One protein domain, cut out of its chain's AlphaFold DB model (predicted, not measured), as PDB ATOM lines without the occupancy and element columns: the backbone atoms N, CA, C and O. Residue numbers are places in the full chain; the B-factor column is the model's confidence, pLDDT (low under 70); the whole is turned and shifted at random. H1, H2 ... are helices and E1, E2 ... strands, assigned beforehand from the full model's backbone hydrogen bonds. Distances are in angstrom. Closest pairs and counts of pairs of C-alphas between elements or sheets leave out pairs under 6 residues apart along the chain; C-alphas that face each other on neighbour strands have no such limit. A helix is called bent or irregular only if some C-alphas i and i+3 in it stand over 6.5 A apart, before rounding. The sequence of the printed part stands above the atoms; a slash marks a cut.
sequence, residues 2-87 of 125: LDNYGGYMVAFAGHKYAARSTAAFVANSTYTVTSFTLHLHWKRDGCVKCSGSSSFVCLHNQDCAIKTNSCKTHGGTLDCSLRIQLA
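AT A GLANCE: This is residues 2 to 87 of the 125 residues of an uncharacterized protein of Rosa chinensis (UniProt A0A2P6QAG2). With little regular structure, the domain is a hairpin, E2 and E3, with short helix H1 packed on it, a separate parallel pair, E1 and E4, and a long loop, residues 8 to 25, folded back on itself. The 86 printed residues, under half in named elements, hold one helix and four strands, ordered E1, H1, E2, E3, E4; the class is mixed. It is compact, radius of gyration of the C-alphas 13.7 A, spanning 44 by 30 by 19 A.

HOW THE PARTS SIT: E2, residues 56 to 59, and E3, residues 63 to 67, form an antiparallel hairpin; N 57 and O 65 are 2.7 A apart. H1, residues 46 to 50, is only just irregular, C-alphas 46 and 49 being 6.9 A apart, with 0 of 1 O i to N i+4 and 1 of 2 O i to N i+3 pairs within hydrogen-bond range. The closest C-alphas of H1 and E2 are those of Cys 47 and Cys 58, 5.3 A. E1, residues 35 to 38, and E4, residues 83 to 86, are parallel at 18 degrees; N 85 and O 36 are 2.8 A apart. E3 and E4 are apart.

IN THESE COORDINATES: E3 measures 12.7 A, E1 10.2 A. E1 begins at C-alpha 35 (-39.421, -2.530, 12.886); E4 ends at C-alpha 86 (-43.978, -1.977, 22.718).

THE WHOLE: The farthest C-alphas, Lys 16 and Ser 54, are 45.4 A apart. The printed part has no cut; E3 to E4 is a long link. Low-confidence residues include 2 to 6 and 14 to 19.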
ATOM      1  N   LEU A   2     -39.066  16.168   4.048       39.34
ATOM      2  CA  LEU A   2     -38.438  15.450   5.175       39.34
ATOM      3  C   LEU A   2     -37.258  14.585   4.675       39.34
ATOM      4  O   LEU A   2     -37.154  13.411   5.001       39.34
ATOM      5  N   ASP A   3     -36.332  15.162   3.904       42.09
ATOM      6  CA  ASP A   3     -35.022  14.527   3.674       42.09
ATOM      7  C   ASP A   3     -34.090  14.851   4.848       42.09
ATOM      8  O   ASP A   3     -33.039  15.467   4.683       42.09
ATOM      9  N   ASN A   4     -34.510  14.506   6.069       47.75
ATOM     10  CA  ASN A   4     -33.621  14.583   7.219       47.75
ATOM     11  C   ASN A   4     -33.049  13.190   7.453       47.75
ATOM     12  O   ASN A   4     -33.694  12.321   8.041       47.75
ATOM     13  N   TYR A   5     -31.860  12.992   6.888       55.06
ATOM     14  CA  TYR A   5     -31.001  11.829   7.041       55.06
ATOM     15  C   TYR A   5     -31.091  11.285   8.462       55.06
ATOM     16  O   TYR A   5     -30.866  12.012   9.428       55.06
ATOM     17  N   GLY A   6     -31.504  10.023   8.559       67.56
ATOM     18  CA  GLY A   6     -31.902   9.429   9.821       67.56
ATOM     19  C   GLY A   6     -30.860   9.506  10.933       67.56
ATOM     20  O   GLY A   6     -29.679   9.793  10.738       67.56
ATOM     21  N   GLY A   7     -31.349   9.220  12.134       76.56
ATOM     22  CA  GLY A   7     -30.570   9.274  13.355       76.56
ATOM     23  C   GLY A   7     -30.852   8.089  14.258       76.56
ATOM     24  O   GLY A   7     -31.365   7.049  13.840       76.56
ATOM     25  N   TYR A   8     -30.506   8.263  15.524       81.69
ATOM     26  CA  TYR A   8     -30.820   7.302  16.562       81.69
ATOM     27  C   TYR A   8     -32.074   7.746  17.311       81.69
ATOM     28  O   TYR A   8     -32.264   8.938  17.552       81.69
ATOM     29  N   MET A   9     -32.903   6.795  17.724       79.38
ATOM     30  CA  MET A   9     -34.004   7.044  18.649       79.38
ATOM     31  C   MET A   9     -33.664   6.547  20.051       79.38
ATOM     32  O   MET A   9     -32.915   5.587  20.236       79.38
ATOM     33  N   VAL A  10     -34.264   7.190  21.042       78.25
ATOM     34  CA  VAL A  10     -34.247   6.779  22.446       78.25
ATOM     35  C   VAL A  10     -35.680   6.771  22.955       78.25
ATOM     36  O   VAL A  10     -36.499   7.585  22.534       78.25
ATOM     37  N   ALA A  11     -35.986   5.843  23.852       75.69
ATOM     38  CA  ALA A  11     -37.280   5.763  24.508       75.69
ATOM     39  C   ALA A  11     -37.149   6.201  25.966       75.69
ATOM     40  O   ALA A  11     -36.136   5.926  26.617       75.69
ATOM     41  N   PHE A  12     -38.185   6.870  26.463       71.44
ATOM     42  CA  PHE A  12     -38.278   7.339  27.839       71.44
ATOM     43  C   PHE A  12     -39.526   6.753  28.497       71.44
ATOM     44  O   PHE A  12     -40.588   6.720  27.877       71.44
ATOM     45  N   ALA A  13     -39.405   6.321  29.750       70.75
ATOM     46  CA  ALA A  13     -40.530   5.852  30.554       70.75
ATOM     47  C   ALA A  13     -40.402   6.348  32.000       70.75
ATOM     48  O   ALA A  13     -39.340   6.220  32.604       70.75
ATOM     49  N   GLY A  14     -41.478   6.900  32.565       57.41
ATOM     50  CA  GLY A  14     -41.542   7.312  33.973       57.41
ATOM     51  C   GLY A  14     -42.095   8.724  34.186       57.41
ATOM     52  O   GLY A  14     -42.038   9.566  33.298       57.41
ATOM     53  N   HIS A  15     -42.637   8.970  35.384       52.84
ATOM     54  CA  HIS A  15     -43.239  10.256  35.775       52.84
ATOM     55  C   HIS A  15     -42.317  11.108  36.672       52.84
ATOM     56  O   HIS A  15     -42.294  12.327  36.548       52.84
ATOM     57  N   LYS A  16     -41.547  10.477  37.577       47.00
ATOM     58  CA  LYS A  16     -40.637  11.163  38.527       47.00
ATOM     59  C   LYS A  16     -39.154  10.860  38.277       47.00
ATOM     60  O   LYS A  16     -38.325  11.753  38.391       47.00
ATOM     61  N   TYR A  17     -38.838   9.622  37.891       49.19
ATOM     62  CA  TYR A  17     -37.525   9.207  37.396       49.19
ATOM     63  C   TYR A  17     -37.727   8.628  35.997       49.19
ATOM     64  O   TYR A  17     -38.383   7.598  35.848       49.19
ATOM     65  N   ALA A  18     -37.243   9.330  34.972       57.97
ATOM     66  CA  ALA A  18     -37.342   8.868  33.594       57.97
ATOM     67  C   ALA A  18     -36.244   7.830  33.328       57.97
ATOM     68  O   ALA A  18     -35.057   8.159  33.307       57.97
ATOM     69  N   ALA A  19     -36.632   6.576  33.115       64.00
ATOM     70  CA  ALA A  19     -35.753   5.570  32.546       64.00
ATOM     71  C   ALA A  19     -35.529   5.901  31.066       64.00
ATOM     72  O   ALA A  19     -36.488   6.118  30.324       64.00
ATOM     73  N   ARG A  20     -34.261   5.959  30.647       75.00
ATOM     74  CA  ARG A  20     -33.857   6.211  29.259       75.00
ATOM     75  C   ARG A  20     -33.271   4.936  28.666       75.00
ATOM     76  O   ARG A  20     -32.329   4.382  29.230       75.00
ATOM     77  N   SER A  21     -33.783   4.501  27.517       73.44
ATOM     78  CA  SER A  21     -33.211   3.366  26.790       73.44
ATOM     79  C   SER A  21     -31.880   3.723  26.114       73.44
ATOM     80  O   SER A  21     -31.489   4.889  26.001       73.44
ATOM     81  N   THR A  22     -31.150   2.706  25.656       79.25
ATOM     82  CA  THR A  22     -29.980   2.909  24.795       79.25
ATOM     83  C   THR A  22     -30.400   3.470  23.436       79.25
ATOM     84  O   THR A  22     -31.535   3.293  23.001       79.25
ATOM     85  N   ALA A  23     -29.497   4.164  22.748       81.62
ATOM     86  CA  ALA A  23     -29.765   4.664  21.404       81.62
ATOM     87  C   ALA A  23     -29.952   3.491  20.419       81.62
ATOM     88  O   ALA A  23     -29.090   2.616  20.330       81.62
ATOM     89  N   ALA A  24     -31.063   3.479  19.679       82.00
ATOM     90  CA  ALA A  24     -31.327   2.539  18.590       82.00
ATOM     91  C   ALA A  24     -31.175   3.242  17.245       82.00
ATOM     92  O   ALA A  24     -31.729   4.320  17.049       82.00
ATOM     93  N   PHE A  25     -30.424   2.638  16.327       82.94
ATOM     94  CA  PHE A  25     -30.260   3.167  14.977       82.94
ATOM     95  C   PHE A  25     -31.594   3.108  14.225       82.94
ATOM     96  O   PHE A  25     -32.225   2.054  14.192       82.94
ATOM     97  N   VAL A  26     -32.016   4.227  13.628       81.12
ATOM     98  CA  VAL A  26     -33.275   4.300  12.873       81.12
ATOM     99  C   VAL A  26     -33.028   4.329  11.381       81.12
ATOM    100  O   VAL A  26     -33.539   3.477  10.669       81.12
ATOM    101  N   ALA A  27     -32.259   5.294  10.888       82.19
ATOM    102  CA  ALA A  27     -31.951   5.368   9.467       82.19
ATOM    103  C   ALA A  27     -30.682   6.184   9.205       82.19
ATOM    104  O   ALA A  27     -30.184   6.872  10.087       82.19
ATOM    105  N   ASN A  28     -30.176   6.117   7.979       81.56
ATOM    106  CA  ASN A  28     -29.207   7.039   7.396       81.56
ATOM    107  C   ASN A  28     -29.554   7.245   5.904       81.56
ATOM    108  O   ASN A  28     -30.646   6.885   5.469       81.56
ATOM    109  N   SER A  29     -28.649   7.819   5.106       78.25
ATOM    110  CA  SER A  29     -28.858   8.030   3.659       78.25
ATOM    111  C   SER A  29     -29.074   6.748   2.847       78.25
ATOM    112  O   SER A  29     -29.548   6.812   1.717       78.25
ATOM    113  N   THR A  30     -28.667   5.594   3.376       82.56
ATOM    114  CA  THR A  30     -28.559   4.336   2.625       82.56
ATOM    115  C   THR A  30     -29.483   3.249   3.170       82.56
ATOM    116  O   THR A  30     -29.965   2.412   2.403       82.56
ATOM    117  N   TYR A  31     -29.741   3.251   4.477       85.00
ATOM    118  CA  TYR A  31     -30.485   2.217   5.181       85.00
ATOM    119  C   TYR A  31     -31.494   2.807   6.162       85.00
ATOM    120  O   TYR A  31     -31.187   3.754   6.880       85.00
ATOM    121  N   THR A  32     -32.650   2.162   6.269       81.75
ATOM    122  CA  THR A  32     -33.739   2.499   7.186       81.75
ATOM    123  C   THR A  32     -34.207   1.233   7.898       81.75
ATOM    124  O   THR A  32     -34.627   0.271   7.259       81.75
ATOM    125  N   VAL A  33     -34.156   1.219   9.224       80.88
ATOM    126  CA  VAL A  33     -34.760   0.188  10.074       80.88
ATOM    127  C   VAL A  33     -36.166   0.648  10.447       80.88
ATOM    128  O   VAL A  33     -36.369   1.767  10.913       80.88
ATOM    129  N   THR A  34     -37.157  -0.206  10.211       74.88
ATOM    130  CA  THR A  34     -38.576   0.177  10.306       74.88
ATOM    131  C   THR A  34     -39.334  -0.589  11.374       74.88
ATOM    132  O   THR A  34     -40.436  -0.190  11.730       74.88
ATOM    133  N   SER A  35     -38.765  -1.667  11.908       75.12
ATOM    134  CA  SER A  35     -39.421  -2.530  12.886       75.12
ATOM    135  C   SER A  35     -38.569  -2.623  14.139       75.12
ATOM    136  O   SER A  35     -37.452  -3.139  14.097       75.12
ATOM    137  N   PHE A  36     -39.102  -2.120  15.249       73.56
ATOM    138  CA  PHE A  36     -38.417  -2.096  16.536       73.56
ATOM    139  C   PHE A  36     -39.271  -2.750  17.602       73.56
ATOM    140  O   PHE A  36     -40.474  -2.507  17.660       73.56
ATOM    141  N   THR A  37     -38.632  -3.498  18.495       72.50
ATOM    142  CA  THR A  37     -39.302  -4.058  19.667       72.50
ATOM    143  C   THR A  37     -38.626  -3.552  20.934       72.50
ATOM    144  O   THR A  37     -37.409  -3.667  21.074       72.50
ATOM    145  N   LEU A  38     -39.402  -2.995  21.862       68.94
ATOM    146  CA  LEU A  38     -38.908  -2.401  23.107       68.94
ATOM    147  C   LEU A  38     -39.605  -3.042  24.310       68.94
ATOM    148  O   LEU A  38     -40.827  -3.013  24.346       68.94
ATOM    149  N   HIS A  39     -38.848  -3.582  25.275       61.66
ATOM    150  CA  HIS A  39     -39.383  -4.058  26.570       61.66
ATOM    151  C   HIS A  39     -38.783  -3.315  27.772       61.66
ATOM    152  O   HIS A  39     -39.497  -2.889  28.663       61.66
ATOM    153  N   LEU A  40     -37.465  -3.111  27.754       60.59
ATOM    154  CA  LEU A  40     -36.664  -2.275  28.673       60.59
ATOM    155  C   LEU A  40     -35.390  -1.834  27.932       60.59
ATOM    156  O   LEU A  40     -34.967  -0.682  27.980       60.59
ATOM    157  N   HIS A  41     -34.848  -2.764  27.142       66.31
ATOM    158  CA  HIS A  41     -33.864  -2.531  26.094       66.31
ATOM    159  C   HIS A  41     -34.476  -2.812  24.717       66.31
ATOM    160  O   HIS A  41     -35.477  -3.528  24.600       66.31
ATOM    161  N   TRP A  42     -33.864  -2.257  23.673       70.75
ATOM    162  CA  TRP A  42     -34.208  -2.578  22.291       70.75
ATOM    163  C   TRP A  42     -33.855  -4.029  21.984       70.75
ATOM    164  O   TRP A  42     -32.721  -4.461  22.208       70.75
ATOM    165  N   LYS A  43     -34.822  -4.785  21.466       71.50
ATOM    166  CA  LYS A  43     -34.571  -6.137  20.982       71.50
ATOM    167  C   LYS A  43     -33.777  -6.072  19.688       71.50
ATOM    168  O   LYS A  43     -34.212  -5.434  18.733       71.50
ATOM    169  N   ARG A  44     -32.669  -6.803  19.644       71.62
ATOM    170  CA  ARG A  44     -31.945  -7.102  18.409       71.62
ATOM    171  C   ARG A  44     -32.337  -8.510  17.993       71.62
ATOM    172  O   ARG A  44     -31.803  -9.484  18.511       71.62
ATOM    173  N   ASP A  45     -33.336  -8.615  17.119       67.44
ATOM    174  CA  ASP A  45     -33.793  -9.901  16.566       67.44
ATOM    175  C   ASP A  45     -32.766 -10.530  15.599       67.44
ATOM    176  O   ASP A  45     -32.983 -11.630  15.085       67.44
ATOM    177  N   GLY A  46     -31.649  -9.842  15.341       74.06
ATOM    178  CA  GLY A  46     -30.642 -10.280  14.391       74.06
ATOM    179  C   GLY A  46     -31.162 -10.237  12.958       74.06
ATOM    180  O   GLY A  46     -32.212  -9.675  12.635       74.06
ATOM    181  N   CYS A  47     -30.415 -10.882  12.071       77.62
ATOM    182  CA  CYS A  47     -30.700 -10.854  10.640       77.62
ATOM    183  C   CYS A  47     -31.686 -11.928  10.175       77.62
ATOM    184  O   CYS A  47     -32.025 -11.978   8.996       77.62
ATOM    185  N   VAL A  48     -32.218 -12.734  11.099       75.31
ATOM    186  CA  VAL A  48     -33.246 -13.746  10.805       75.31
ATOM    187  C   VAL A  48     -34.494 -13.099  10.195       75.31
ATOM    188  O   VAL A  48     -35.108 -13.668   9.299       75.31
ATOM    189  N   LYS A  49     -34.825 -11.867  10.609       69.00
ATOM    190  CA  LYS A  49     -35.948 -11.093  10.056       69.00
ATOM    191  C   LYS A  49     -35.703 -10.515   8.654       69.00
ATOM    192  O   LYS A  49     -36.659 -10.062   8.036       69.00
ATOM    193  N   CYS A  50     -34.466 -10.529   8.148       73.75
ATOM    194  CA  CYS A  50     -34.141 -10.055   6.794       73.75
ATOM    195  C   CYS A  50     -34.340 -11.112   5.706       73.75
ATOM    196  O   CYS A  50     -34.238 -10.802   4.519       73.75
ATOM    197  N   SER A  51     -34.589 -12.364   6.086       67.00
ATOM    198  CA  SER A  51     -34.741 -13.464   5.142       67.00
ATOM    199  C   SER A  51     -36.061 -13.330   4.379       67.00
ATOM    200  O   SER A  51     -37.131 -13.472   4.964       67.00
ATOM    201  N   GLY A  52     -35.991 -13.059   3.071       68.19
ATOM    202  CA  GLY A  52     -37.170 -13.070   2.194       68.19
ATOM    203  C   GLY A  52     -37.184 -12.049   1.054       68.19
ATOM    204  O   GLY A  52     -38.010 -12.182   0.157       68.19
ATOM    205  N   SER A  53     -36.297 -11.044   1.034       69.06
ATOM    206  CA  SER A  53     -36.215 -10.094  -0.092       69.06
ATOM    207  C   SER A  53     -34.853  -9.395  -0.191       69.06
ATOM    208  O   SER A  53     -34.212  -9.096   0.812       69.06
ATOM    209  N   SER A  54     -34.421  -9.092  -1.421       73.38
ATOM    210  CA  SER A  54     -33.135  -8.449  -1.757       73.38
ATOM    211  C   SER A  54     -33.020  -6.978  -1.329       73.38
ATOM    212  O   SER A  54     -31.944  -6.374  -1.413       73.38
ATOM    213  N   SER A  55     -34.131  -6.384  -0.889       77.50
ATOM    214  CA  SER A  55     -34.180  -5.009  -0.377       77.50
ATOM    215  C   SER A  55     -33.817  -4.905   1.105       77.50
ATOM    216  O   SER A  55     -33.557  -3.798   1.582       77.50
ATOM    217  N   PHE A  56     -33.782  -6.037   1.816       83.75
ATOM    218  CA  PHE A  56     -33.384  -6.115   3.216       83.75
ATOM    219  C   PHE A  56     -31.887  -6.408   3.328       83.75
ATOM    220  O   PHE A  56     -31.333  -7.223   2.592       83.75
ATOM    221  N   VAL A  57     -31.223  -5.721   4.249       85.25
ATOM    222  CA  VAL A  57     -29.791  -5.817   4.510       85.25
ATOM    223  C   VAL A  57     -29.577  -5.981   6.005       85.25
ATOM    224  O   VAL A  57     -30.113  -5.248   6.831       85.25
ATOM    225  N   CYS A  58     -28.751  -6.961   6.332       85.25
ATOM    226  CA  CYS A  58     -28.279  -7.236   7.673       85.25
ATOM    227  C   CYS A  58     -27.186  -6.225   8.057       85.25
ATOM    228  O   CYS A  58     -26.068  -6.297   7.545       85.25
ATOM    229  N   LEU A  59     -27.493  -5.274   8.942       81.31
ATOM    230  CA  LEU A  59     -26.519  -4.316   9.465       81.31
ATOM    231  C   LEU A  59     -25.841  -4.883  10.714       81.31
ATOM    232  O   LEU A  59     -26.506  -5.305  11.660       81.31
ATOM    233  N   HIS A  60     -24.506  -4.881  10.715       78.25
ATOM    234  CA  HIS A  60     -23.659  -5.308  11.841       78.25
ATOM    235  C   HIS A  60     -24.008  -6.682  12.437       78.25
ATOM    236  O   HIS A  60     -23.732  -6.939  13.607       78.25
ATOM    237  N   ASN A  61     -24.626  -7.566  11.648       75.88
ATOM    238  CA  ASN A  61     -25.138  -8.859  12.101       75.88
ATOM    239  C   ASN A  61     -26.143  -8.783  13.270       75.88
ATOM    240  O   ASN A  61     -26.312  -9.748  14.013       75.88
ATOM    241  N   GLN A  62     -26.786  -7.629  13.455       75.62
ATOM    242  CA  GLN A  62     -27.597  -7.321  14.635       75.62
ATOM    243  C   GLN A  62     -28.980  -6.788  14.280       75.62
ATOM    244  O   GLN A  62     -29.957  -7.200  14.906       75.62
ATOM    245  N   ASP A  63     -29.069  -5.927  13.265       79.19
ATOM    246  CA  ASP A  63     -30.305  -5.237  12.916       79.19
ATOM    247  C   ASP A  63     -30.665  -5.473  11.452       79.19
ATOM    248  O   ASP A  63     -29.809  -5.473  10.563       79.19
ATOM    249  N   CYS A  64     -31.957  -5.662  11.200       83.19
ATOM    250  CA  CYS A  64     -32.473  -5.798   9.853       83.19
ATOM    251  C   CYS A  64     -32.920  -4.444   9.304       83.19
ATOM    252  O   CYS A  64     -33.873  -3.855   9.811       83.19
ATOM    253  N   ALA A  65     -32.250  -3.966   8.258       85.06
ATOM    254  CA  ALA A  65     -32.541  -2.685   7.633       85.06
ATOM    255  C   ALA A  65     -33.026  -2.848   6.196       85.06
ATOM    256  O   ALA A  65     -32.760  -3.844   5.531       85.06
ATOM    257  N   ILE A  66     -33.722  -1.839   5.700       85.56
ATOM    258  CA  ILE A  66     -34.203  -1.731   4.326       85.56
ATOM    259  C   ILE A  66     -33.348  -0.686   3.624       85.56
ATOM    260  O   ILE A  66     -33.043   0.351   4.209       85.56
ATOM    261  N   LYS A  67     -32.958  -0.922   2.372       85.12
ATOM    262  CA  LYS A  67     -32.305   0.126   1.576       85.12
ATOM    263  C   LYS A  67     -33.254   1.312   1.412       85.12
ATOM    264  O   LYS A  67     -34.377   1.129   0.950       85.12
ATOM    265  N   THR A  68     -32.803   2.522   1.725       81.94
ATOM    266  CA  THR A  68     -33.641   3.733   1.702       81.94
ATOM    267  C   THR A  68     -34.270   3.978   0.323       81.94
ATOM    268  O   THR A  68     -35.444   4.326   0.238       81.94
ATOM    269  N   ASN A  69     -33.558   3.660  -0.763       82.44
ATOM    270  CA  ASN A  69     -34.077   3.750  -2.138       82.44
ATOM    271  C   ASN A  69     -35.221   2.764  -2.441       82.44
ATOM    272  O   ASN A  69     -35.985   2.973  -3.377       82.44
ATOM    273  N   SER A  70     -35.352   1.683  -1.669       83.94
ATOM    274  CA  SER A  70     -36.464   0.739  -1.813       83.94
ATOM    275  C   SER A  70     -37.749   1.244  -1.144       83.94
ATOM    276  O   SER A  70     -38.814   0.668  -1.372       83.94
ATOM    277  N   CYS A  71     -37.676   2.313  -0.346       80.31
ATOM    278  CA  CYS A  71     -38.811   2.903   0.355       80.31
ATOM    279  C   CYS A  71     -39.681   3.762  -0.572       80.31
ATOM    280  O   CYS A  71     -39.168   4.538  -1.376       80.31
ATOM    281  N   LYS A  72     -41.007   3.707  -0.397       82.31
ATOM    282  CA  LYS A  72     -41.985   4.520  -1.148       82.31
ATOM    283  C   LYS A  72     -41.720   6.022  -1.078       82.31
ATOM    284  O   LYS A  72     -41.950   6.722  -2.058       82.31
ATOM    285  N   THR A  73     -41.191   6.511   0.042       73.19
ATOM    286  CA  THR A  73     -40.797   7.919   0.216       73.19
ATOM    287  C   THR A  73     -39.693   8.363  -0.746       73.19
ATOM    288  O   THR A  73     -39.586   9.551  -1.022       73.19
ATOM    289  N   HIS A  74     -38.918   7.421  -1.290       75.38
ATOM    290  CA  HIS A  74     -37.819   7.657  -2.232       75.38
ATOM    291  C   HIS A  74     -38.074   7.022  -3.612       75.38
ATOM    292  O   HIS A  74     -37.135   6.780  -4.366       75.38
ATOM    293  N   GLY A  75     -39.338   6.740  -3.954       77.44
ATOM    294  CA  GLY A  75     -39.718   6.176  -5.257       77.44
ATOM    295  C   GLY A  75     -39.630   4.649  -5.359       77.44
ATOM    296  O   GLY A  75     -39.808   4.099  -6.443       77.44
ATOM    297  N   GLY A  76     -39.377   3.955  -4.247       82.44
ATOM    298  CA  GLY A  76     -39.425   2.497  -4.169       82.44
ATOM    299  C   GLY A  76     -40.834   1.933  -3.948       82.44
ATOM    300  O   GLY A  76     -41.830   2.653  -3.898       82.44
ATOM    301  N   THR A  77     -40.936   0.613  -3.794       81.56
ATOM    302  CA  THR A  77     -42.221  -0.096  -3.631       81.56
ATOM    303  C   THR A  77     -42.538  -0.476  -2.183       81.56
ATOM    304  O   THR A  77     -43.690  -0.788  -1.876       81.56
ATOM    305  N   LEU A  78     -41.553  -0.433  -1.280       79.81
ATOM    306  CA  LEU A  78     -41.702  -0.885   0.103       79.81
ATOM    307  C   LEU A  78     -42.203   0.228   1.018       79.81
ATOM    308  O   LEU A  78     -41.755   1.372   0.950       79.81
ATOM    309  N   ASP A  79     -43.125  -0.114   1.911       79.25
ATOM    310  CA  ASP A  79     -43.507   0.783   2.996       79.25
ATOM    311  C   ASP A  79     -42.416   0.777   4.074       79.25
ATOM    312  O   ASP A  79     -42.157  -0.249   4.704       79.25
ATOM    313  N   CYS A  80     -41.777   1.931   4.266       77.12
ATOM    314  CA  CYS A  80     -40.749   2.126   5.281       77.12
ATOM    315  C   CYS A  80     -41.242   2.919   6.495       77.12
ATOM    316  O   CYS A  80     -40.449   3.536   7.205       77.12
ATOM    317  N   SER A  81     -42.553   2.913   6.735       76.50
ATOM    318  CA  SER A  81     -43.139   3.515   7.926       76.50
ATOM    319  C   SER A  81     -42.601   2.858   9.198       76.50
ATOM    320  O   SER A  81     -42.541   1.632   9.316       76.50
ATOM    321  N   LEU A  82     -42.223   3.690  10.165       73.62
ATOM    322  CA  LEU A  82     -41.672   3.248  11.439       73.62
ATOM    323  C   LEU A  82     -42.756   2.575  12.294       73.62
ATOM    324  O   LEU A  82     -43.814   3.146  12.554       73.62
ATOM    325  N   ARG A  83     -42.485   1.349  12.741       70.50
ATOM    326  CA  ARG A  83     -43.370   0.511  13.550       70.50
ATOM    327  C   ARG A  83     -42.652   0.092  14.827       70.50
ATOM    328  O   ARG A  83     -41.708  -0.695  14.792       70.50
ATOM    329  N   ILE A  84     -43.126   0.604  15.960       69.75
ATOM    330  CA  ILE A  84     -42.624   0.236  17.287       69.75
ATOM    331  C   ILE A  84     -43.608  -0.744  17.922       69.75
ATOM    332  O   ILE A  84     -44.759  -0.404  18.186       69.75
ATOM    333  N   GLN A  85     -43.146  -1.962  18.183       67.31
ATOM    334  CA  GLN A  85     -43.831  -2.936  19.019       67.31
ATOM    335  C   GLN A  85     -43.368  -2.739  20.467       67.31
ATOM    336  O   GLN A  85     -42.250  -3.098  20.841       67.31
ATOM    337  N   LEU A  86     -44.225  -2.130  21.287       62.88
ATOM    338  CA  LEU A  86     -43.978  -1.977  22.718       62.88
ATOM    339  C   LEU A  86     -44.387  -3.268  23.441       62.88
ATOM    340  O   LEU A  86     -45.557  -3.646  23.436       62.88
ATOM    341  N   ALA A  87     -43.428  -3.931  24.071       59.59
ATOM    342  CA  ALA A  87     -43.685  -4.920  25.101       59.59
ATOM    343  C   ALA A  87     -43.593  -4.194  26.453       59.59
ATOM    344  O   ALA A  87     -42.677  -3.417  26.698       59.59
TER     345      ALA A  87